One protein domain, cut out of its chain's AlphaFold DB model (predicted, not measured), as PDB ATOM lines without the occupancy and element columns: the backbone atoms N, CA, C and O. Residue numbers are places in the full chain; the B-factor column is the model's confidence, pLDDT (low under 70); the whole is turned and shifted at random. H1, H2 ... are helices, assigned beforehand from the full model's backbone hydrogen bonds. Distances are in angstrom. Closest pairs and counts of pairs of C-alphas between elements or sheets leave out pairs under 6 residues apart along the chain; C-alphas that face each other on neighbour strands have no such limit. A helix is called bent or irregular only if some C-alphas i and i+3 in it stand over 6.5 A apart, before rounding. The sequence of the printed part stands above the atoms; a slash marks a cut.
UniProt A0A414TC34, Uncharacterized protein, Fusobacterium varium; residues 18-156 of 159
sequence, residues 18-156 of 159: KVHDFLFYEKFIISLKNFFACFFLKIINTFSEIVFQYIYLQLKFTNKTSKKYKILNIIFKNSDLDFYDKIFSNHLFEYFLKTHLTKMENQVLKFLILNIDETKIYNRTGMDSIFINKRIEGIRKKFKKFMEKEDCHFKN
ATOM      1  N   LYS A  18     -26.521  -3.467  38.421       52.38
ATOM      2  CA  LYS A  18     -26.005  -2.135  38.700       52.38
ATOM      3  C   LYS A  18     -26.936  -1.136  38.036       52.38
ATOM      4  O   LYS A  18     -27.113  -1.165  36.824       52.38
ATOM      5  N   VAL A  19     -27.453  -0.189  38.811       57.78
ATOM      6  CA  VAL A  19     -28.091   1.032  38.293       57.78
ATOM      7  C   VAL A  19     -27.247   1.649  37.163       57.78
ATOM      8  O   VAL A  19     -27.783   2.169  36.193       57.78
ATOM      9  N   HIS A  20     -25.921   1.505  37.241       58.59
ATOM     10  CA  HIS A  20     -24.976   1.881  36.194       58.59
ATOM     11  C   HIS A  20     -25.178   1.146  34.853       58.59
ATOM     12  O   HIS A  20     -25.094   1.782  33.806       58.59
ATOM     13  N   ASP A  21     -25.466  -0.158  34.861       63.03
ATOM     14  CA  ASP A  21     -25.738  -0.936  33.647       63.03
ATOM     15  C   ASP A  21     -27.086  -0.516  33.044       63.03
ATOM     16  O   ASP A  21     -27.178  -0.295  31.840       63.03
ATOM     17  N   PHE A  22     -28.108  -0.286  33.876       67.31
ATOM     18  CA  PHE A  22     -29.401   0.248  33.426       67.31
ATOM     19  C   PHE A  22     -29.268   1.647  32.791       67.31
ATOM     20  O   PHE A  22     -29.741   1.862  31.675       67.31
ATOM     21  N   LEU A  23     -28.556   2.574  33.441       68.25
ATOM     22  CA  LEU A  23     -28.274   3.915  32.906       68.25
ATOM     23  C   LEU A  23     -27.418   3.867  31.630       68.25
ATOM     24  O   LEU A  23     -27.567   4.717  30.749       68.25
ATOM     25  N   PHE A  24     -26.518   2.887  31.513       74.62
ATOM     26  CA  PHE A  24     -25.754   2.646  30.292       74.62
ATOM     27  C   PHE A  24     -26.670   2.204  29.145       74.62
ATOM     28  O   PHE A  24     -26.603   2.795  28.068       74.62
ATOM     29  N   TYR A  25     -27.569   1.239  29.374       74.06
ATOM     30  CA  TYR A  25     -28.548   0.816  28.369       74.06
ATOM     31  C   TYR A  25     -29.499   1.950  27.975       74.06
ATOM     32  O   TYR A  25     -29.782   2.112  26.790       74.06
ATOM     33  N   GLU A  26     -29.943   2.778  28.919       75.56
ATOM     34  CA  GLU A  26     -30.798   3.932  28.628       75.56
ATOM     35  C   GLU A  26     -30.082   4.953  27.726       75.56
ATOM     36  O   GLU A  26     -30.597   5.330  26.668       75.56
ATOM     37  N   LYS A  27     -28.844   5.335  28.072       81.38
ATOM     38  CA  LYS A  27     -28.008   6.219  27.239       81.38
ATOM     39  C   LYS A  27     -27.701   5.610  25.873       81.38
ATOM     40  O   LYS A  27     -27.696   6.328  24.869       81.38
ATOM     41  N   PHE A  28     -27.457   4.303  25.817       79.81
ATOM     42  CA  PHE A  28     -27.222   3.582  24.571       79.81
ATOM     43  C   PHE A  28     -28.467   3.588  23.678       79.81
ATOM     44  O   PHE A  28     -28.362   3.923  22.501       79.81
ATOM     45  N   ILE A  29     -29.655   3.322  24.229       81.81
ATOM     46  CA  ILE A  29     -30.929   3.375  23.497       81.81
ATOM     47  C   ILE A  29     -31.192   4.785  22.960       81.81
ATOM     48  O   ILE A  29     -31.598   4.926  21.808       81.81
ATOM     49  N   ILE A  30     -30.948   5.833  23.753       88.00
ATOM     50  CA  ILE A  30     -31.083   7.229  23.300       88.00
ATOM     51  C   ILE A  30     -30.110   7.516  22.152       88.00
ATOM     52  O   ILE A  30     -30.508   8.055  21.119       88.00
ATOM     53  N   SER A  31     -28.847   7.118  22.301       83.00
ATOM     54  CA  SER A  31     -27.817   7.327  21.276       83.00
ATOM     55  C   SER A  31     -28.157   6.586  19.982       83.00
ATOM     56  O   SER A  31     -28.018   7.140  18.894       83.00
ATOM     57  N   LEU A  32     -28.678   5.364  20.097       82.12
ATOM     58  CA  LEU A  32     -29.119   4.550  18.973       82.12
ATOM     59  C   LEU A  32     -30.349   5.159  18.280       82.12
ATOM     60  O   LEU A  32     -30.380   5.244  17.054       82.12
ATOM     61  N   LYS A  33     -31.335   5.649  19.044       86.50
ATOM     62  CA  LYS A  33     -32.487   6.393  18.504       86.50
ATOM     63  C   LYS A  33     -32.035   7.628  17.728       86.50
ATOM     64  O   LYS A  33     -32.493   7.838  16.609       86.50
ATOM     65  N   ASN A  34     -31.111   8.407  18.291       88.00
ATOM     66  CA  ASN A  34     -30.558   9.589  17.635       88.00
ATOM     67  C   ASN A  34     -29.793   9.220  16.358       88.00
ATOM     68  O   ASN A  34     -29.962   9.876  15.334       88.00
ATOM     69  N   PHE A  35     -29.001   8.145  16.391       86.75
ATOM     70  CA  PHE A  35     -28.307   7.635  15.211       86.75
ATOM     71  C   PHE A  35     -29.289   7.273  14.092       86.75
ATOM     72  O   PHE A  35     -29.132   7.751  12.969       86.75
ATOM     73  N   PHE A  36     -30.330   6.490  14.396       82.88
ATOM     74  CA  PHE A  36     -31.350   6.137  13.410       82.88
ATOM     75  C   PHE A  36     -32.088   7.367  12.887       82.88
ATOM     76  O   PHE A  36     -32.271   7.481  11.680       82.88
ATOM     77  N   ALA A  37     -32.455   8.314  13.753       80.88
ATOM     78  CA  ALA A  37     -33.101   9.554  13.335       80.88
ATOM     79  C   ALA A  37     -32.229  10.343  12.343       80.88
ATOM     80  O   ALA A  37     -32.698  10.701  11.264       80.88
ATOM     81  N   CYS A  38     -30.946  10.543  12.657       81.56
ATOM     82  CA  CYS A  38     -29.995  11.205  11.763       81.56
ATOM     83  C   CYS A  38     -29.802  10.439  10.447       81.56
ATOM     84  O   CYS A  38     -29.740  11.043   9.375       81.56
ATOM     85  N   PHE A  39     -29.716   9.110  10.511       80.12
ATOM     86  CA  PHE A  39     -29.538   8.261   9.339       80.12
ATOM     87  C   PHE A  39     -30.751   8.313   8.401       80.12
ATOM     88  O   PHE A  39     -30.593   8.568   7.207       80.12
ATOM     89  N   PHE A  40     -31.964   8.145   8.936       78.06
ATOM     90  CA  PHE A  40     -33.198   8.261   8.158       78.06
ATOM     91  C   PHE A  40     -33.366   9.664   7.582       78.06
ATOM     92  O   PHE A  40     -33.697   9.788   6.406       78.06
ATOM     93  N   LEU A  41     -33.060  10.711   8.354       79.31
ATOM     94  CA  LEU A  41     -33.087  12.086   7.858       79.31
ATOM     95  C   LEU A  41     -32.140  12.270   6.666       79.31
ATOM     96  O   LEU A  41     -32.515  12.875   5.663       79.31
ATOM     97  N   LYS A  42     -30.931  11.702   6.732       80.06
ATOM     98  CA  LYS A  42     -29.967  11.758   5.627       80.06
ATOM     99  C   LYS A  42     -30.498  11.055   4.376       80.06
ATOM    100  O   LYS A  42     -30.413  11.627   3.293       80.06
ATOM    101  N   ILE A  43     -31.091   9.866   4.519       77.75
ATOM    102  CA  ILE A  43     -31.721   9.141   3.402       77.75
ATOM    103  C   ILE A  43     -32.862   9.961   2.791       77.75
ATOM    104  O   ILE A  43     -32.916  10.110   1.570       77.75
ATOM    105  N   ILE A  44     -33.753  10.509   3.623       75.38
ATOM    106  CA  ILE A  44     -34.891  11.324   3.177       75.38
ATOM    107  C   ILE A  44     -34.398  12.551   2.405       75.38
ATOM    108  O   ILE A  44     -34.925  12.851   1.333       75.38
ATOM    109  N   ASN A  45     -33.354  13.221   2.896       72.38
ATOM    110  CA  ASN A  45     -32.772  14.384   2.229       72.38
ATOM    111  C   ASN A  45     -32.186  14.029   0.857       72.38
ATOM    112  O   ASN A  45     -32.495  14.706  -0.123       72.38
ATOM    113  N   THR A  46     -31.402  12.947   0.763       75.56
ATOM    114  CA  THR A  46     -30.838  12.480  -0.515       75.56
ATOM    115  C   THR A  46     -31.934  12.076  -1.498       75.56
ATOM    116  O   THR A  46     -31.888  12.451  -2.668       75.56
ATOM    117  N   PHE A  47     -32.955  11.350  -1.039       75.19
ATOM    118  CA  PHE A  47     -34.085  10.983  -1.886       75.19
ATOM    119  C   PHE A  47     -34.830  12.226  -2.389       75.19
ATOM    120  O   PHE A  47     -35.075  12.360  -3.586       75.19
ATOM    121  N   SER A  48     -35.119  13.176  -1.498       71.56
ATOM    122  CA  SER A  48     -35.787  14.434  -1.840       71.56
ATOM    123  C   SER A  48     -35.003  15.252  -2.870       71.56
ATOM    124  O   SER A  48     -35.598  15.838  -3.772       71.56
ATOM    125  N   GLU A  49     -33.672  15.264  -2.776       76.69
ATOM    126  CA  GLU A  49     -32.797  15.917  -3.754       76.69
ATOM    127  C   GLU A  49     -32.894  15.266  -5.140       76.69
ATOM    128  O   GLU A  49     -33.064  15.962  -6.143       76.69
ATOM    129  N   ILE A  50     -32.876  13.931  -5.202       76.75
ATOM    130  CA  ILE A  50     -33.054  13.184  -6.454       76.75
ATOM    131  C   ILE A  50     -34.402  13.527  -7.090       76.75
ATOM    132  O   ILE A  50     -34.465  13.799  -8.292       76.75
ATOM    133  N   VAL A  51     -35.485  13.555  -6.306       75.25
ATOM    134  CA  VAL A  51     -36.800  13.894  -6.859       75.25
ATOM    135  C   VAL A  51     -36.864  15.363  -7.294       75.25
ATOM    136  O   VAL A  51     -37.440  15.655  -8.343       75.25
ATOM    137  N   PHE A  52     -36.234  16.289  -6.566       76.56
ATOM    138  CA  PHE A  52     -36.145  17.691  -6.981       76.56
ATOM    139  C   PHE A  52     -35.445  17.847  -8.341       76.56
ATOM    140  O   PHE A  52     -35.998  18.460  -9.260       76.56
ATOM    141  N   GLN A  53     -34.276  17.222  -8.510       75.81
ATOM    142  CA  GLN A  53     -33.543  17.204  -9.780       75.81
ATOM    143  C   GLN A  53     -34.372  16.574 -10.902       75.81
ATOM    144  O   GLN A  53     -34.392  17.054 -12.038       75.81
ATOM    145  N   TYR A  54     -35.122  15.525 -10.577       76.44
ATOM    146  CA  TYR A  54     -36.016  14.878 -11.521       76.44
ATOM    147  C   TYR A  54     -37.137  15.808 -12.006       76.44
ATOM    148  O   TYR A  54     -37.366  15.915 -13.213       76.44
ATOM    149  N   ILE A  55     -37.808  16.517 -11.089       74.94
ATOM    150  CA  ILE A  55     -38.836  17.519 -11.416       74.94
ATOM    151  C   ILE A  55     -38.248  18.588 -12.340       74.94
ATOM    152  O   ILE A  55     -38.845  18.916 -13.369       74.94
ATOM    153  N   TYR A  56     -37.052  19.089 -12.022       75.12
ATOM    154  CA  TYR A  56     -36.349  20.046 -12.870       75.12
ATOM    155  C   TYR A  56     -36.115  19.505 -14.286       75.12
ATOM    156  O   TYR A  56     -36.473  20.167 -15.264       75.12
ATOM    157  N   LEU A  57     -35.555  18.299 -14.421       73.25
ATOM    158  CA  LEU A  57     -35.298  17.685 -15.725       73.25
ATOM    159  C   LEU A  57     -36.596  17.504 -16.522       73.25
ATOM    160  O   LEU A  57     -36.637  17.818 -17.715       73.25
ATOM    161  N   GLN A  58     -37.681  17.085 -15.869       70.56
ATOM    162  CA  GLN A  58     -38.994  16.964 -16.506       70.56
ATOM    163  C   GLN A  58     -39.488  18.306 -17.060       70.56
ATOM    164  O   GLN A  58     -39.854  18.383 -18.239       70.56
ATOM    165  N   LEU A  59     -39.412  19.372 -16.257       70.38
ATOM    166  CA  LEU A  59     -39.773  20.736 -16.661       70.38
ATOM    167  C   LEU A  59     -38.843  21.291 -17.756       70.38
ATOM    168  O   LEU A  59     -39.267  22.047 -18.638       70.38
ATOM    169  N   LYS A  60     -37.562  20.915 -17.765       68.06
ATOM    170  CA  LYS A  60     -36.609  21.325 -18.805       68.06
ATOM    171  C   LYS A  60     -36.958  20.693 -20.154       68.06
ATOM    172  O   LYS A  60     -37.011  21.402 -21.165       68.06
ATOM    173  N   PHE A  61     -37.265  19.394 -20.166       64.56
ATOM    174  CA  PHE A  61     -37.519  18.610 -21.381       64.56
ATOM    175  C   PHE A  61     -39.000  18.557 -21.818       64.56
ATOM    176  O   PHE A  61     -39.323  17.878 -22.800       64.56
ATOM    177  N   THR A  62     -39.890  19.325 -21.162       57.00
ATOM    178  CA  THR A  62     -41.094  20.037 -21.686       57.00
ATOM    179  C   THR A  62     -41.673  19.606 -23.035       57.00
ATOM    180  O   THR A  62     -42.745  19.022 -23.164       57.00
ATOM    181  N   ASN A  63     -40.886  19.843 -24.075       51.41
ATOM    182  CA  ASN A  63     -41.379  19.877 -25.443       51.41
ATOM    183  C   ASN A  63     -41.169  18.560 -26.218       51.41
ATOM    184  O   ASN A  63     -41.547  18.507 -27.378       51.41
ATOM    185  N   LYS A  64     -40.548  17.515 -25.635       48.59
ATOM    186  CA  LYS A  64     -40.064  16.362 -26.432       48.59
ATOM    187  C   LYS A  64     -40.785  15.012 -26.295       48.59
ATOM    188  O   LYS A  64     -40.558  14.174 -27.152       48.59
ATOM    189  N   THR A  65     -41.654  14.761 -25.311       47.22
ATOM    190  CA  THR A  65     -42.348  13.451 -25.191       47.22
ATOM    191  C   THR A  65     -43.576  13.503 -24.275       47.22
ATOM    192  O   THR A  65     -43.553  14.176 -23.246       47.22
ATOM    193  N   SER A  66     -44.617  12.730 -24.608       50.22
ATOM    194  CA  SER A  66     -45.848  12.487 -23.826       50.22
ATOM    195  C   SER A  66     -45.662  11.539 -22.625       50.22
ATOM    196  O   SER A  66     -46.578  11.332 -21.834       50.22
ATOM    197  N   LYS A  67     -44.463  10.965 -22.443       46.56
ATOM    198  CA  LYS A  67     -44.127  10.034 -21.343       46.56
ATOM    199  C   LYS A  67     -43.878  10.718 -19.983       46.56
ATOM    200  O   LYS A  67     -43.695  10.019 -18.992       46.56
ATOM    201  N   LYS A  68     -43.888  12.056 -19.926       51.00
ATOM    202  CA  LYS A  68     -43.502  12.879 -18.760       51.00
ATOM    203  C   LYS A  68     -44.248  12.604 -17.472       51.00
ATOM    204  O   LYS A  68     -43.650  12.489 -16.409       51.00
ATOM    205  N   TYR A  69     -45.560  12.498 -17.585       51.34
ATOM    206  CA  TYR A  69     -46.439  12.386 -16.436       51.34
ATOM    207  C   TYR A  69     -46.364  11.003 -15.786       51.34
ATOM    208  O   TYR A  69     -46.641  10.862 -14.602       51.34
ATOM    209  N   LYS A  70     -45.925   9.972 -16.523       46.44
ATOM    210  CA  LYS A  70     -45.972   8.588 -16.041       46.44
ATOM    211  C   LYS A  70     -45.014   8.295 -14.889       46.44
ATOM    212  O   LYS A  70     -45.373   7.474 -14.062       46.44
ATOM    213  N   ILE A  71     -43.837   8.917 -14.815       45.09
ATOM    214  CA  ILE A  71     -42.824   8.543 -13.808       45.09
ATOM    215  C   ILE A  71     -42.986   9.325 -12.499       45.09
ATOM    216  O   ILE A  71     -42.905   8.712 -11.438       45.09
ATOM    217  N   LEU A  72     -43.320  10.624 -12.540       52.84
ATOM    218  CA  LEU A  72     -43.768  11.341 -11.331       52.84
ATOM    219  C   LEU A  72     -45.016  10.664 -10.754       52.84
ATOM    220  O   LEU A  72     -45.069  10.389  -9.564       52.84
ATOM    221  N   ASN A  73     -45.943  10.245 -11.617       51.31
ATOM    222  CA  ASN A  73     -47.091   9.435 -11.225       51.31
ATOM    223  C   ASN A  73     -46.726   8.022 -10.736       51.31
ATOM    224  O   ASN A  73     -47.575   7.382 -10.152       51.31
ATOM    225  N   ILE A  74     -45.521   7.486 -10.965       48.62
ATOM    226  CA  ILE A  74     -45.096   6.214 -10.343       48.62
ATOM    227  C   ILE A  74     -44.616   6.470  -8.913       48.62
ATOM    228  O   ILE A  74     -44.970   5.708  -8.018       48.62
ATOM    229  N   ILE A  75     -43.869   7.555  -8.692       56.34
ATOM    230  CA  ILE A  75     -43.382   7.948  -7.362       56.34
ATOM    231  C   ILE A  75     -44.548   8.417  -6.476       56.34
ATOM    232  O   ILE A  75     -44.598   8.079  -5.299       56.34
ATOM    233  N   PHE A  76     -45.508   9.141  -7.057       58.03
ATOM    234  CA  PHE A  76     -46.595   9.811  -6.338       58.03
ATOM    235  C   PHE A  76     -47.992   9.213  -6.586       58.03
ATOM    236  O   PHE A  76     -48.999   9.820  -6.227       58.03
ATOM    237  N   LYS A  77     -48.089   8.019  -7.190       55.34
ATOM    238  CA  LYS A  77     -49.367   7.422  -7.640       55.34
ATOM    239  C   LYS A  77     -50.451   7.353  -6.565       55.34
ATOM    240  O   LYS A  77     -51.635   7.450  -6.872       55.34
ATOM    241  N   ASN A  78     -50.017   7.127  -5.326       56.06
ATOM    242  CA  ASN A  78     -50.867   6.878  -4.164       56.06
ATOM    243  C   ASN A  78     -50.638   7.904  -3.045       56.06
ATOM    244  O   ASN A  78     -51.074   7.687  -1.919       56.06
ATOM    245  N   SER A  79     -49.912   8.984  -3.326       56.28
ATOM    246  CA  SER A  79     -49.628  10.021  -2.338       56.28
ATOM    247  C   SER A  79     -50.619  11.166  -2.448       56.28
ATOM    248  O   SER A  79     -50.988  11.584  -3.546       56.28
ATOM    249  N   ASP A  80     -51.021  11.696  -1.302       61.62
ATOM    250  CA  ASP A  80     -51.776  12.935  -1.199       61.62
ATOM    251  C   ASP A  80     -50.839  14.147  -1.021       61.62
ATOM    252  O   ASP A  80     -49.608  14.044  -1.047       61.62
ATOM    253  N   LEU A  81     -51.437  15.335  -0.896       61.94
ATOM    254  CA  LEU A  81     -50.704  16.588  -0.692       61.94
ATOM    255  C   LEU A  81     -49.930  16.594   0.635       61.94
ATOM    256  O   LEU A  81     -48.828  17.136   0.684       61.94
ATOM    257  N   ASP A  82     -50.478  15.957   1.669       64.62
ATOM    258  CA  ASP A  82     -49.868  15.889   2.998       64.62
ATOM    259  C   ASP A  82     -48.637  14.975   2.999       64.62
ATOM    260  O   ASP A  82     -47.639  15.270   3.656       64.62
ATOM    261  N   PHE A  83     -48.675  13.883   2.233       64.06
ATOM    262  CA  PHE A  83     -47.527  13.016   1.996       64.06
ATOM    263  C   PHE A  83     -46.400  13.774   1.293       64.06
ATOM    264  O   PHE A  83     -45.247  13.692   1.713       64.06
ATOM    265  N   TYR A  84     -46.726  14.550   0.257       63.94
ATOM    266  CA  TYR A  84     -45.747  15.389  -0.433       63.94
ATOM    267  C   TYR A  84     -45.103  16.420   0.509       63.94
ATOM    268  O   TYR A  84     -43.875  16.508   0.561       63.94
ATOM    269  N   ASP A  85     -45.914  17.144   1.288       64.19
ATOM    270  CA  ASP A  85     -45.438  18.182   2.211       64.19
ATOM    271  C   ASP A  85     -44.583  17.612   3.362       64.19
ATOM    272  O   ASP A  85     -43.708  18.307   3.871       64.19
ATOM    273  N   LYS A  86     -44.792  16.347   3.760       64.50
ATOM    274  CA  LYS A  86     -44.001  15.676   4.810       64.50
ATOM    275  C   LYS A  86     -42.699  15.049   4.312       64.50
ATOM    276  O   LYS A  86     -41.747  14.957   5.081       64.50
ATOM    277  N   ILE A  87     -42.671  14.552   3.075       58.03
ATOM    278  CA  ILE A  87     -41.536  13.777   2.543       58.03
ATOM    279  C   ILE A  87     -40.443  14.695   1.993       58.03
ATOM    280  O   ILE A  87     -39.264  14.373   2.116       58.03
ATOM    281  N   PHE A  88     -40.804  15.838   1.404       60.34
ATOM    282  CA  PHE A  88     -39.822  16.770   0.856       60.34
ATOM    283  C   PHE A  88     -39.257  17.705   1.923       60.34
ATOM    284  O   PHE A  88     -39.666  18.855   2.035       60.34
ATOM    285  N   SER A  89     -38.246  17.229   2.646       59.25
ATOM    286  CA  SER A  89     -37.456  18.029   3.594       59.25
ATOM    287  C   SER A  89     -36.143  18.543   2.991       59.25
ATOM    288  O   SER A  89     -35.149  18.736   3.690       59.25
ATOM    289  N   ASN A  90     -36.082  18.717   1.668       69.62
ATOM    290  CA  ASN A  90     -34.883  19.247   1.032       69.62
ATOM    291  C   ASN A  90     -34.842  20.774   1.199       69.62
ATOM    292  O   ASN A  90     -35.678  21.484   0.639       69.62
ATOM    293  N   HIS A  91     -33.841  21.280   1.922       73.81
ATOM    294  CA  HIS A  91     -33.694  22.714   2.182       73.81
ATOM    295  C   HIS A  91     -33.578  23.569   0.912       73.81
ATOM    296  O   HIS A  91     -34.143  24.659   0.884       73.81
ATOM    297  N   LEU A  92     -32.910  23.090  -0.146       70.56
ATOM    298  CA  LEU A  92     -32.828  23.800  -1.432       70.56
ATOM    299  C   LEU A  92     -34.198  23.875  -2.111       70.56
ATOM    300  O   LEU A  92     -34.583  24.928  -2.620       70.56
ATOM    301  N   PHE A  93     -34.961  22.782  -2.086       75.25
ATOM    302  CA  PHE A  93     -36.295  22.758  -2.666       75.25
ATOM    303  C   PHE A  93     -37.266  23.631  -1.876       75.25
ATOM    304  O   PHE A  93     -37.949  24.466  -2.462       75.25
ATOM    305  N   GLU A  94     -37.286  23.513  -0.549       77.62
ATOM    306  CA  GLU A  94     -38.082  24.386   0.311       77.62
ATOM    307  C   GLU A  94     -37.736  25.861   0.107       77.62
ATOM    308  O   GLU A  94     -38.632  26.703  -0.003       77.62
ATOM    309  N   TYR A  95     -36.441  26.177   0.042       80.56
ATOM    310  CA  TYR A  95     -35.968  27.522  -0.240       80.56
ATOM    311  C   TYR A  95     -36.491  28.005  -1.592       80.56
ATOM    312  O   TYR A  95     -37.048  29.100  -1.675       80.56
ATOM    313  N   PHE A  96     -36.411  27.175  -2.634       80.88
ATOM    314  CA  PHE A  96     -36.940  27.505  -3.951       80.88
ATOM    315  C   PHE A  96     -38.454  27.771  -3.928       80.88
ATOM    316  O   PHE A  96     -38.911  28.795  -4.445       80.88
ATOM    317  N   LEU A  97     -39.235  26.890  -3.292       81.94
ATOM    318  CA  LEU A  97     -40.690  27.033  -3.177       81.94
ATOM    319  C   LEU A  97     -41.074  28.327  -2.442       81.94
ATOM    320  O   LEU A  97     -42.022  29.001  -2.845       81.94
ATOM    321  N   LYS A  98     -40.338  28.687  -1.381       84.31
ATOM    322  CA  LYS A  98     -40.601  29.880  -0.557       84.31
ATOM    323  C   LYS A  98     -40.171  31.182  -1.236       84.31
ATOM    324  O   LYS A  98     -40.856  32.190  -1.096       84.31
ATOM    325  N   THR A  99     -39.047  31.182  -1.949       83.75
ATOM    326  CA  THR A  99     -38.421  32.421  -2.452       83.75
ATOM    327  C   THR A  99     -38.728  32.732  -3.912       83.75
ATOM    328  O   THR A  99     -38.734  33.900  -4.305       83.75
ATOM    329  N   HIS A 100     -38.992  31.715  -4.735       85.62
ATOM    330  CA  HIS A 100     -39.124  31.894  -6.179       85.62
ATOM    331  C   HIS A 100     -40.548  31.697  -6.692       85.62
ATOM    332  O   HIS A 100     -40.924  32.324  -7.689       85.62
ATOM    333  N   LEU A 101     -41.362  30.875  -6.032       88.12
ATOM    334  CA  LEU A 101     -42.732  30.605  -6.457       88.12
ATOM    335  C   LEU A 101     -43.756  31.412  -5.655       88.12
ATOM    336  O   LEU A 101     -43.688  31.547  -4.438       88.12
ATOM    337  N   THR A 102     -44.753  31.940  -6.359       90.75
ATOM    338  CA  THR A 102     -45.940  32.532  -5.734       90.75
ATOM    339  C   THR A 102     -46.822  31.443  -5.125       90.75
ATOM    340  O   THR A 102     -46.758  30.281  -5.525       90.75
ATOM    341  N   LYS A 103     -47.733  31.816  -4.216       88.50
ATOM    342  CA  LYS A 103     -48.699  30.877  -3.618       88.50
ATOM    343  C   LYS A 103     -49.471  30.068  -4.673       88.50
ATOM    344  O   LYS A 103     -49.638  28.863  -4.512       88.50
ATOM    345  N   MET A 104     -49.877  30.712  -5.770       87.31
ATOM    346  CA  MET A 104     -50.595  30.046  -6.865       87.31
ATOM    347  C   MET A 104     -49.694  29.121  -7.686       87.31
ATOM    348  O   MET A 104     -50.112  28.029  -8.049       87.31
ATOM    349  N   GLU A 105     -48.450  29.512  -7.967       86.06
ATOM    350  CA  GLU A 105     -47.496  28.629  -8.654       86.06
ATOM    351  C   GLU A 105     -47.134  27.411  -7.800       86.06
ATOM    352  O   GLU A 105     -47.044  26.311  -8.332       86.06
ATOM    353  N   ASN A 106     -47.001  27.584  -6.483       86.25
ATOM    354  CA  ASN A 106     -46.812  26.476  -5.549       86.25
ATOM    355  C   ASN A 106     -47.998  25.503  -5.582       86.25
ATOM    356  O   ASN A 106     -47.794  24.294  -5.628       86.25
ATOM    357  N   GLN A 107     -49.234  26.007  -5.617       84.88
ATOM    358  CA  GLN A 107     -50.417  25.153  -5.760       84.88
ATOM    359  C   GLN A 107     -50.435  24.396  -7.093       84.88
ATOM    360  O   GLN A 107     -50.663  23.188  -7.106       84.88
ATOM    361  N   VAL A 108     -50.143  25.074  -8.206       83.88
ATOM    362  CA  VAL A 108     -50.083  24.429  -9.527       83.88
ATOM    363  C   VAL A 108     -48.976  23.373  -9.569       83.88
ATOM    364  O   VAL A 108     -49.223  22.257 -10.013       83.88
ATOM    365  N   LEU A 109     -47.783  23.672  -9.047       81.94
ATOM    366  CA  LEU A 109     -46.677  22.715  -8.980       81.94
ATOM    367  C   LEU A 109     -47.047  21.463  -8.176       81.94
ATOM    368  O   LEU A 109     -46.754  20.355  -8.618       81.94
ATOM    369  N   LYS A 110     -47.735  21.623  -7.040       80.31
ATOM    370  CA  LYS A 110     -48.237  20.495  -6.245       80.31
ATOM    371  C   LYS A 110     -49.149  19.583  -7.072       80.31
ATOM    372  O   LYS A 110     -48.971  18.368  -7.062       80.31
ATOM    373  N   PHE A 111     -50.075  20.151  -7.846       78.56
ATOM    374  CA  PHE A 111     -50.948  19.362  -8.720       78.56
ATOM    375  C   PHE A 111     -50.194  18.651  -9.848       78.56
ATOM    376  O   PHE A 111     -50.515  17.503 -10.153       78.56
ATOM    377  N   LEU A 112     -49.171  19.289 -10.426       76.44
ATOM    378  CA  LEU A 112     -48.325  18.674 -11.455       76.44
ATOM    379  C   LEU A 112     -47.548  17.469 -10.920       76.44
ATOM    380  O   LEU A 112     -47.475  16.441 -11.588       76.44
ATOM    381  N   ILE A 113     -46.968  17.593  -9.723       73.56
ATOM    382  CA  ILE A 113     -46.185  16.523  -9.087       73.56
ATOM    383  C   ILE A 113     -47.073  15.314  -8.788       73.56
ATOM    384  O   ILE A 113     -46.683  14.181  -9.063       73.56
ATOM    385  N   LEU A 114     -48.291  15.568  -8.307       71.62
ATOM    386  CA  LEU A 114     -49.303  14.547  -8.043       71.62
ATOM    387  C   LEU A 114     -50.010  14.038  -9.309       71.62
ATOM    388  O   LEU A 114     -50.920  13.218  -9.214       71.62
ATOM    389  N   ASN A 115     -49.616  14.524 -10.491       70.44
ATOM    390  CA  ASN A 115     -50.215  14.164 -11.771       70.44
ATOM    391  C   ASN A 115     -51.754  14.277 -11.773       70.44
ATOM    392  O   ASN A 115     -52.472  13.396 -12.259       70.44
ATOM    393  N   ILE A 116     -52.271  15.354 -11.180       71.75
ATOM    394  CA  ILE A 116     -53.705  15.631 -11.167       71.75
ATOM    395  C   ILE A 116     -54.108  16.183 -12.534       71.75
ATOM    396  O   ILE A 116     -53.497  17.116 -13.044       71.75
ATOM    397  N   ASP A 117     -55.157  15.596 -13.105       71.50
ATOM    398  CA  ASP A 117     -55.735  16.009 -14.384       71.50
ATOM    399  C   ASP A 117     -56.212  17.473 -14.347       71.50
ATOM    400  O   ASP A 117     -56.772  17.918 -13.341       71.50
ATOM    401  N   GLU A 118     -56.042  18.205 -15.450       71.56
ATOM    402  CA  GLU A 118     -56.493  19.597 -15.596       71.56
ATOM    403  C   GLU A 118     -57.978  19.771 -15.242       71.56
ATOM    404  O   GLU A 118     -58.342  20.739 -14.577       71.56
ATOM    405  N   THR A 119     -58.826  18.798 -15.588       73.38
ATOM    406  CA  THR A 119     -60.256  18.787 -15.236       73.38
ATOM    407  C   THR A 119     -60.483  18.727 -13.725       73.38
ATOM    408  O   THR A 119     -61.332  19.433 -13.179       73.38
ATOM    409  N   LYS A 120     -59.685  17.925 -13.008       79.56
ATOM    410  CA  LYS A 120     -59.733  17.830 -11.542       79.56
ATOM    411  C   LYS A 120     -59.178  19.082 -10.875       79.56
ATOM    412  O   LYS A 120     -59.667  19.451  -9.808       79.56
ATOM    413  N   ILE A 121     -58.177  19.725 -11.478       79.44
ATOM    414  CA  ILE A 121     -57.657  21.011 -11.004       79.44
ATOM    415  C   ILE A 121     -58.751  22.070 -11.138       79.44
ATOM    416  O   ILE A 121     -59.102  22.687 -10.135       79.44
ATOM    417  N   TYR A 122     -59.354  22.207 -12.323       81.62
ATOM    418  CA  TYR A 122     -60.448  23.147 -12.573       81.62
ATOM    419  C   TYR A 122     -61.596  22.960 -11.577       81.62
ATOM    420  O   TYR A 122     -61.996  23.912 -10.915       81.62
ATOM    421  N   ASN A 123     -62.056  21.723 -11.366       81.56
ATOM    422  CA  ASN A 123     -63.148  21.445 -10.429       81.56
ATOM    423  C   ASN A 123     -62.811  21.789  -8.967       81.56
ATOM    424  O   ASN A 123     -63.712  22.076  -8.183       81.56
ATOM    425  N   ARG A 124     -61.532  21.743  -8.572       80.19
ATOM    426  CA  ARG A 124     -61.099  22.049  -7.197       80.19
ATOM    427  C   ARG A 124     -60.795  23.522  -6.964       80.19
ATOM    428  O   ARG A 124     -60.939  23.985  -5.837       80.19
ATOM    429  N   THR A 125     -60.308  24.234  -7.975       83.06
ATOM    430  CA  THR A 125     -59.755  25.587  -7.799       83.06
ATOM    431  C   THR A 125     -60.400  26.646  -8.682       83.06
ATOM    432  O   THR A 125     -60.120  27.829  -8.494       83.06
ATOM    433  N   GLY A 126     -61.222  26.249  -9.654       83.81
ATOM    434  CA  GLY A 126     -61.794  27.127 -10.676       83.81
ATOM    435  C   GLY A 126     -60.774  27.665 -11.683       83.81
ATOM    436  O   GLY A 126     -61.103  28.554 -12.463       83.81
ATOM    437  N   MET A 127     -59.526  27.179 -11.664       86.00
ATOM    438  CA  MET A 127     -58.464  27.682 -12.540       86.00
ATOM    439  C   MET A 127     -58.639  27.172 -13.969       86.00
ATOM    440  O   MET A 127     -58.603  25.964 -14.196       86.00
ATOM    441  N   ASP A 128     -58.766  28.082 -14.933       86.25
ATOM    442  CA  ASP A 128     -58.845  27.727 -16.348       86.25
ATOM    443  C   ASP A 128     -57.512  27.171 -16.895       86.25
ATOM    444  O   ASP A 128     -56.422  27.430 -16.367       86.25
ATOM    445  N   SER A 129     -57.591  26.397 -17.978       79.75
ATOM    446  CA  SER A 129     -56.432  25.721 -18.575       79.75
ATOM    447  C   SER A 129     -55.392  26.693 -19.143       79.75
ATOM    448  O   SER A 129     -54.194  26.401 -19.115       79.75
ATOM    449  N   ILE A 130     -55.798  27.875 -19.615       84.81
ATOM    450  CA  ILE A 130     -54.885  28.902 -20.139       84.81
ATOM    451  C   ILE A 130     -54.048  29.473 -18.991       84.81
ATOM    452  O   ILE A 130     -52.824  29.605 -19.096       84.81
ATOM    453  N   PHE A 131     -54.694  29.767 -17.867       86.81
ATOM    454  CA  PHE A 131     -54.067  30.232 -16.646       86.81
ATOM    455  C   PHE A 131     -53.117  29.178 -16.083       86.81
ATOM    456  O   PHE A 131     -51.963  29.508 -15.794       86.81
ATOM    457  N   ILE A 132     -53.552  27.918 -15.983       81.75
ATOM    458  CA  ILE A 132     -52.711  26.799 -15.531       81.75
ATOM    459  C   ILE A 132     -51.452  26.708 -16.401       81.75
ATOM    460  O   ILE A 132     -50.341  26.769 -15.873       81.75
ATOM    461  N   ASN A 133     -51.598  26.685 -17.726       80.19
ATOM    462  CA  ASN A 133     -50.466  26.615 -18.654       80.19
ATOM    463  C   ASN A 133     -49.513  27.811 -18.531       80.19
ATOM    464  O   ASN A 133     -48.290  27.642 -18.506       80.19
ATOM    465  N   LYS A 134     -50.046  29.027 -18.359       86.94
ATOM    466  CA  LYS A 134     -49.232  30.226 -18.109       86.94
ATOM    467  C   LYS A 134     -48.418  30.103 -16.818       86.94
ATOM    468  O   LYS A 134     -47.264  30.536 -16.776       86.94
ATOM    469  N   ARG A 135     -48.992  29.511 -15.764       87.62
ATOM    470  CA  ARG A 135     -48.291  29.260 -14.494       87.62
ATOM    471  C   ARG A 135     -47.242  28.164 -14.624       87.62
ATOM    472  O   ARG A 135     -46.134  28.371 -14.138       87.62
ATOM    473  N   ILE A 136     -47.538  27.071 -15.328       82.56
ATOM    474  CA  ILE A 136     -46.573  25.998 -15.622       82.56
ATOM    475  C   ILE A 136     -45.331  26.567 -16.317       82.56
ATOM    476  O   ILE A 136     -44.203  26.305 -15.896       82.56
ATOM    477  N   GLU A 137     -45.516  27.406 -17.335       81.69
ATOM    478  CA  GLU A 137     -44.397  28.016 -18.060       81.69
ATOM    479  C   GLU A 137     -43.598  28.997 -17.177       81.69
ATOM    480  O   GLU A 137     -42.367  29.055 -17.248       81.69
ATOM    481  N   GLY A 138     -44.274  29.734 -16.289       85.06
ATOM    482  CA  GLY A 138     -43.628  30.569 -15.272       85.06
ATOM    483  C   GLY A 138     -42.751  29.758 -14.311       85.06
ATOM    484  O   GLY A 138     -41.575  30.085 -14.122       85.06
ATOM    485  N   ILE A 139     -43.294  28.663 -13.772       84.62
ATOM    486  CA  ILE A 139     -42.584  27.714 -12.902       84.62
ATOM    487  C   ILE A 139     -41.352  27.167 -13.624       84.62
ATOM    488  O   ILE A 139     -40.243  27.241 -13.096       84.62
ATOM    489  N   ARG A 140     -41.515  26.701 -14.865       81.94
ATOM    490  CA  ARG A 140     -40.429  26.169 -15.698       81.94
ATOM    491  C   ARG A 140     -39.282  27.166 -15.865       81.94
ATOM    492  O   ARG A 140     -38.119  26.800 -15.688       81.94
ATOM    493  N   LYS A 141     -39.586  28.428 -16.184       85.19
ATOM    494  CA  LYS A 141     -38.569  29.485 -16.342       85.19
ATOM    495  C   LYS A 141     -37.823  29.765 -15.040       85.19
ATOM    496  O   LYS A 141     -36.610  29.972 -15.073       85.19
ATOM    497  N   LYS A 142     -38.525  29.767 -13.906       88.62
ATOM    498  CA  LYS A 142     -37.930  29.997 -12.581       88.62
ATOM    499  C   LYS A 142     -37.028  28.845 -12.156       88.62
ATOM    500  O   LYS A 142     -35.900  29.100 -11.752       88.62
ATOM    501  N   PHE A 143     -37.479  27.606 -12.348       84.25
ATOM    502  CA  PHE A 143     -36.660  26.410 -12.145       84.25
ATOM    503  C   PHE A 143     -35.379  26.461 -12.973       84.25
ATOM    504  O   PHE A 143     -34.293  26.280 -12.437       84.25
ATOM    505  N   LYS A 144     -35.494  26.774 -14.269       82.00
ATOM    506  CA  LYS A 144     -34.334  26.891 -15.158       82.00
ATOM    507  C   LYS A 144     -33.317  27.914 -14.640       82.00
ATOM    508  O   LYS A 144     -32.151  27.573 -14.493       82.00
ATOM    509  N   LYS A 145     -33.768  29.128 -14.307       86.00
ATOM    510  CA  LYS A 145     -32.894  30.192 -13.784       86.00
ATOM    511  C   LYS A 145     -32.250  29.835 -12.446       86.00
ATOM    512  O   LYS A 145     -31.109  30.215 -12.214       86.00
ATOM    513  N   PHE A 146     -32.987  29.172 -11.560       84.50
ATOM    514  CA  PHE A 146     -32.467  28.750 -10.263       84.50
ATOM    515  C   PHE A 146     -31.370  27.701 -10.434       84.50
ATOM    516  O   PHE A 146     -30.262  27.893  -9.951       84.50
ATOM    517  N   MET A 147     -31.635  26.660 -11.225       77.06
ATOM    518  CA  MET A 147     -30.667  25.592 -11.466       77.06
ATOM    519  C   MET A 147     -29.426  26.066 -12.227       77.06
ATOM    520  O   MET A 147     -28.334  25.610 -11.931       77.06
ATOM    521  N   GLU A 148     -29.556  27.010 -13.163       79.50
ATOM    522  CA  GLU A 148     -28.397  27.621 -13.835       79.50
ATOM    523  C   GLU A 148     -27.496  28.405 -12.864       79.50
ATOM    524  O   GLU A 148     -26.282  28.442 -13.054       79.50
ATOM    525  N   LYS A 149     -28.069  29.018 -11.818       78.19
ATOM    526  CA  LYS A 149     -27.300  29.700 -10.766       78.19
ATOM    527  C   LYS A 149     -26.626  28.713  -9.819       78.19
ATOM    528  O   LYS A 149     -25.448  28.894  -9.525       78.19
ATOM    529  N   GLU A 150     -27.347  27.684  -9.385       70.00
ATOM    530  CA  GLU A 150     -26.799  26.632  -8.520       70.00
ATOM    531  C   GLU A 150     -25.678  25.858  -9.234       70.00
ATOM    532  O   GLU A 150     -24.586  25.739  -8.689       70.00
ATOM    533  N   ASP A 151     -25.866  25.446 -10.496       60.22
ATOM    534  CA  ASP A 151     -24.815  24.795 -11.304       60.22
ATOM    535  C   ASP A 151     -23.561  25.679 -11.443       60.22
ATOM    536  O   ASP A 151     -22.437  25.173 -11.456       60.22
ATOM    537  N   CYS A 152     -23.732  27.001 -11.556       55.44
ATOM    538  CA  CYS A 152     -22.618  27.953 -11.597       55.44
ATOM    539  C   CYS A 152     -21.880  28.006 -10.250       55.44
ATOM    540  O   CYS A 152     -20.651  27.994 -10.214       55.44
ATOM    541  N   HIS A 153     -22.623  27.991  -9.140       53.00
ATOM    542  CA  HIS A 153     -22.057  27.931  -7.796       53.00
ATOM    543  C   HIS A 153     -21.261  26.642  -7.567       53.00
ATOM    544  O   HIS A 153     -20.135  26.710  -7.086       53.00
ATOM    545  N   PHE A 154     -21.794  25.484  -7.968       46.56
ATOM    546  CA  PHE A 154     -21.111  24.195  -7.829       46.56
ATOM    547  C   PHE A 154     -19.842  24.098  -8.680       46.56
ATOM    548  O   PHE A 154     -18.824  23.613  -8.193       46.56
ATOM    549  N   LYS A 155     -19.863  24.607  -9.920       45.03
ATOM    550  CA  LYS A 155     -18.673  24.611 -10.787       45.03
ATOM    551  C   LYS A 155     -17.522  25.425 -10.204       45.03
ATOM    552  O   LYS A 155     -16.389  24.961 -10.275       45.03
ATOM    553  N   ASN A 156     -17.818  26.562  -9.574       43.84
ATOM    554  CA  ASN A 156     -16.813  27.447  -8.974       43.84
ATOM    555  C   ASN A 156     -16.127  26.867  -7.721       43.84
ATOM    556  O   ASN A 156     -15.103  27.397  -7.306       43.84
TER     557      ASN A 156
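Overview. This is residues 18 to 156 of the 159 residues of an uncharacterized protein of Fusobacterium varium (UniProt A0A414TC34). One very long helix, H1, runs through this model, and its first half sticks out as a bare arm, residues 19 to 40 of H1. Its other half enters a compact body, where the second long helix, H7, passes steeply across H1 near its end, at residues 56 to 60, and the short helices H2, H3, H4 and H5 come close to this half of H1, while H6 lies farther out, near H5 and the first residues of H7; the last residues of H7, 151 to 156, stick out as well. The printed part has 139 residues with seven named helices, H1 to H7 in order, and no named strand: the class is all helix. The whole is loose, with a radius of gyration of the C-alphas of 19.8 A, and elongated, spanning 72 by 43 by 27 A.

Arrangement. Start with H1, residues 19 to 61, which with residues 56 to 60 alone touches residues 140 to 144 of H7, residues 129 to 156. Their closest C-alphas, of Leu 59 and Arg 140, are 5.6 A apart, and they run opposite ways at a steep tilt of 65 degrees. Next look at H5, residues 103 to 113, which touches residues 132 to 139 of H7, about perpendicular at 87 degrees; the closest C-alphas, of Glu 105 and Arg 135, are 5.9 A apart. H2, residues 68 to 75, is close to H1 but not clearly touching, the closest C-alphas, of Gln 58 and Lys 68, being 6.5 A apart; they run opposite ways at a shallow tilt of 11 degrees. H3, residues 81 to 87, is close to H1 but not clearly touching, with C-alphas 44 and 87 the closest at 7.1 A. So is H4, residues 91 to 99, with C-alphas 52 and 93 the closest at 6.7 A. H6, residues 118 to 125, is apart from H1; it is close to H5 but not clearly touching, with C-alphas 111 and 121 the closest at 7.3 A. Every O i to N i+4 pair is within hydrogen-bond range in H1, H3, H4, H5, H6 and H7, and 3 of 4 are in H2.

Along the chain. Find C-alpha 19 at (-28.091, 1.032, 38.293); from there H1 runs 62.9 A to C-alpha 61 at (-37.519, 18.610, -21.381). H7 runs 40.8 A to C-alpha 156 at (-16.813, 27.447, -8.974), and H5 15.6 A. H2 is irregular, but only just: C-alphas 68 and 71 are 6.6 A apart.

Size, cuts and confidence. The C-alphas of Lys 18 and Ile 130, the two farthest apart, are 72.5 A apart. The printed part has no cut and no long link. The mean pLDDT of the printed part is 72.7; look for values under 70 at residues 18 to 23, 60 to 90 and 151 to 156.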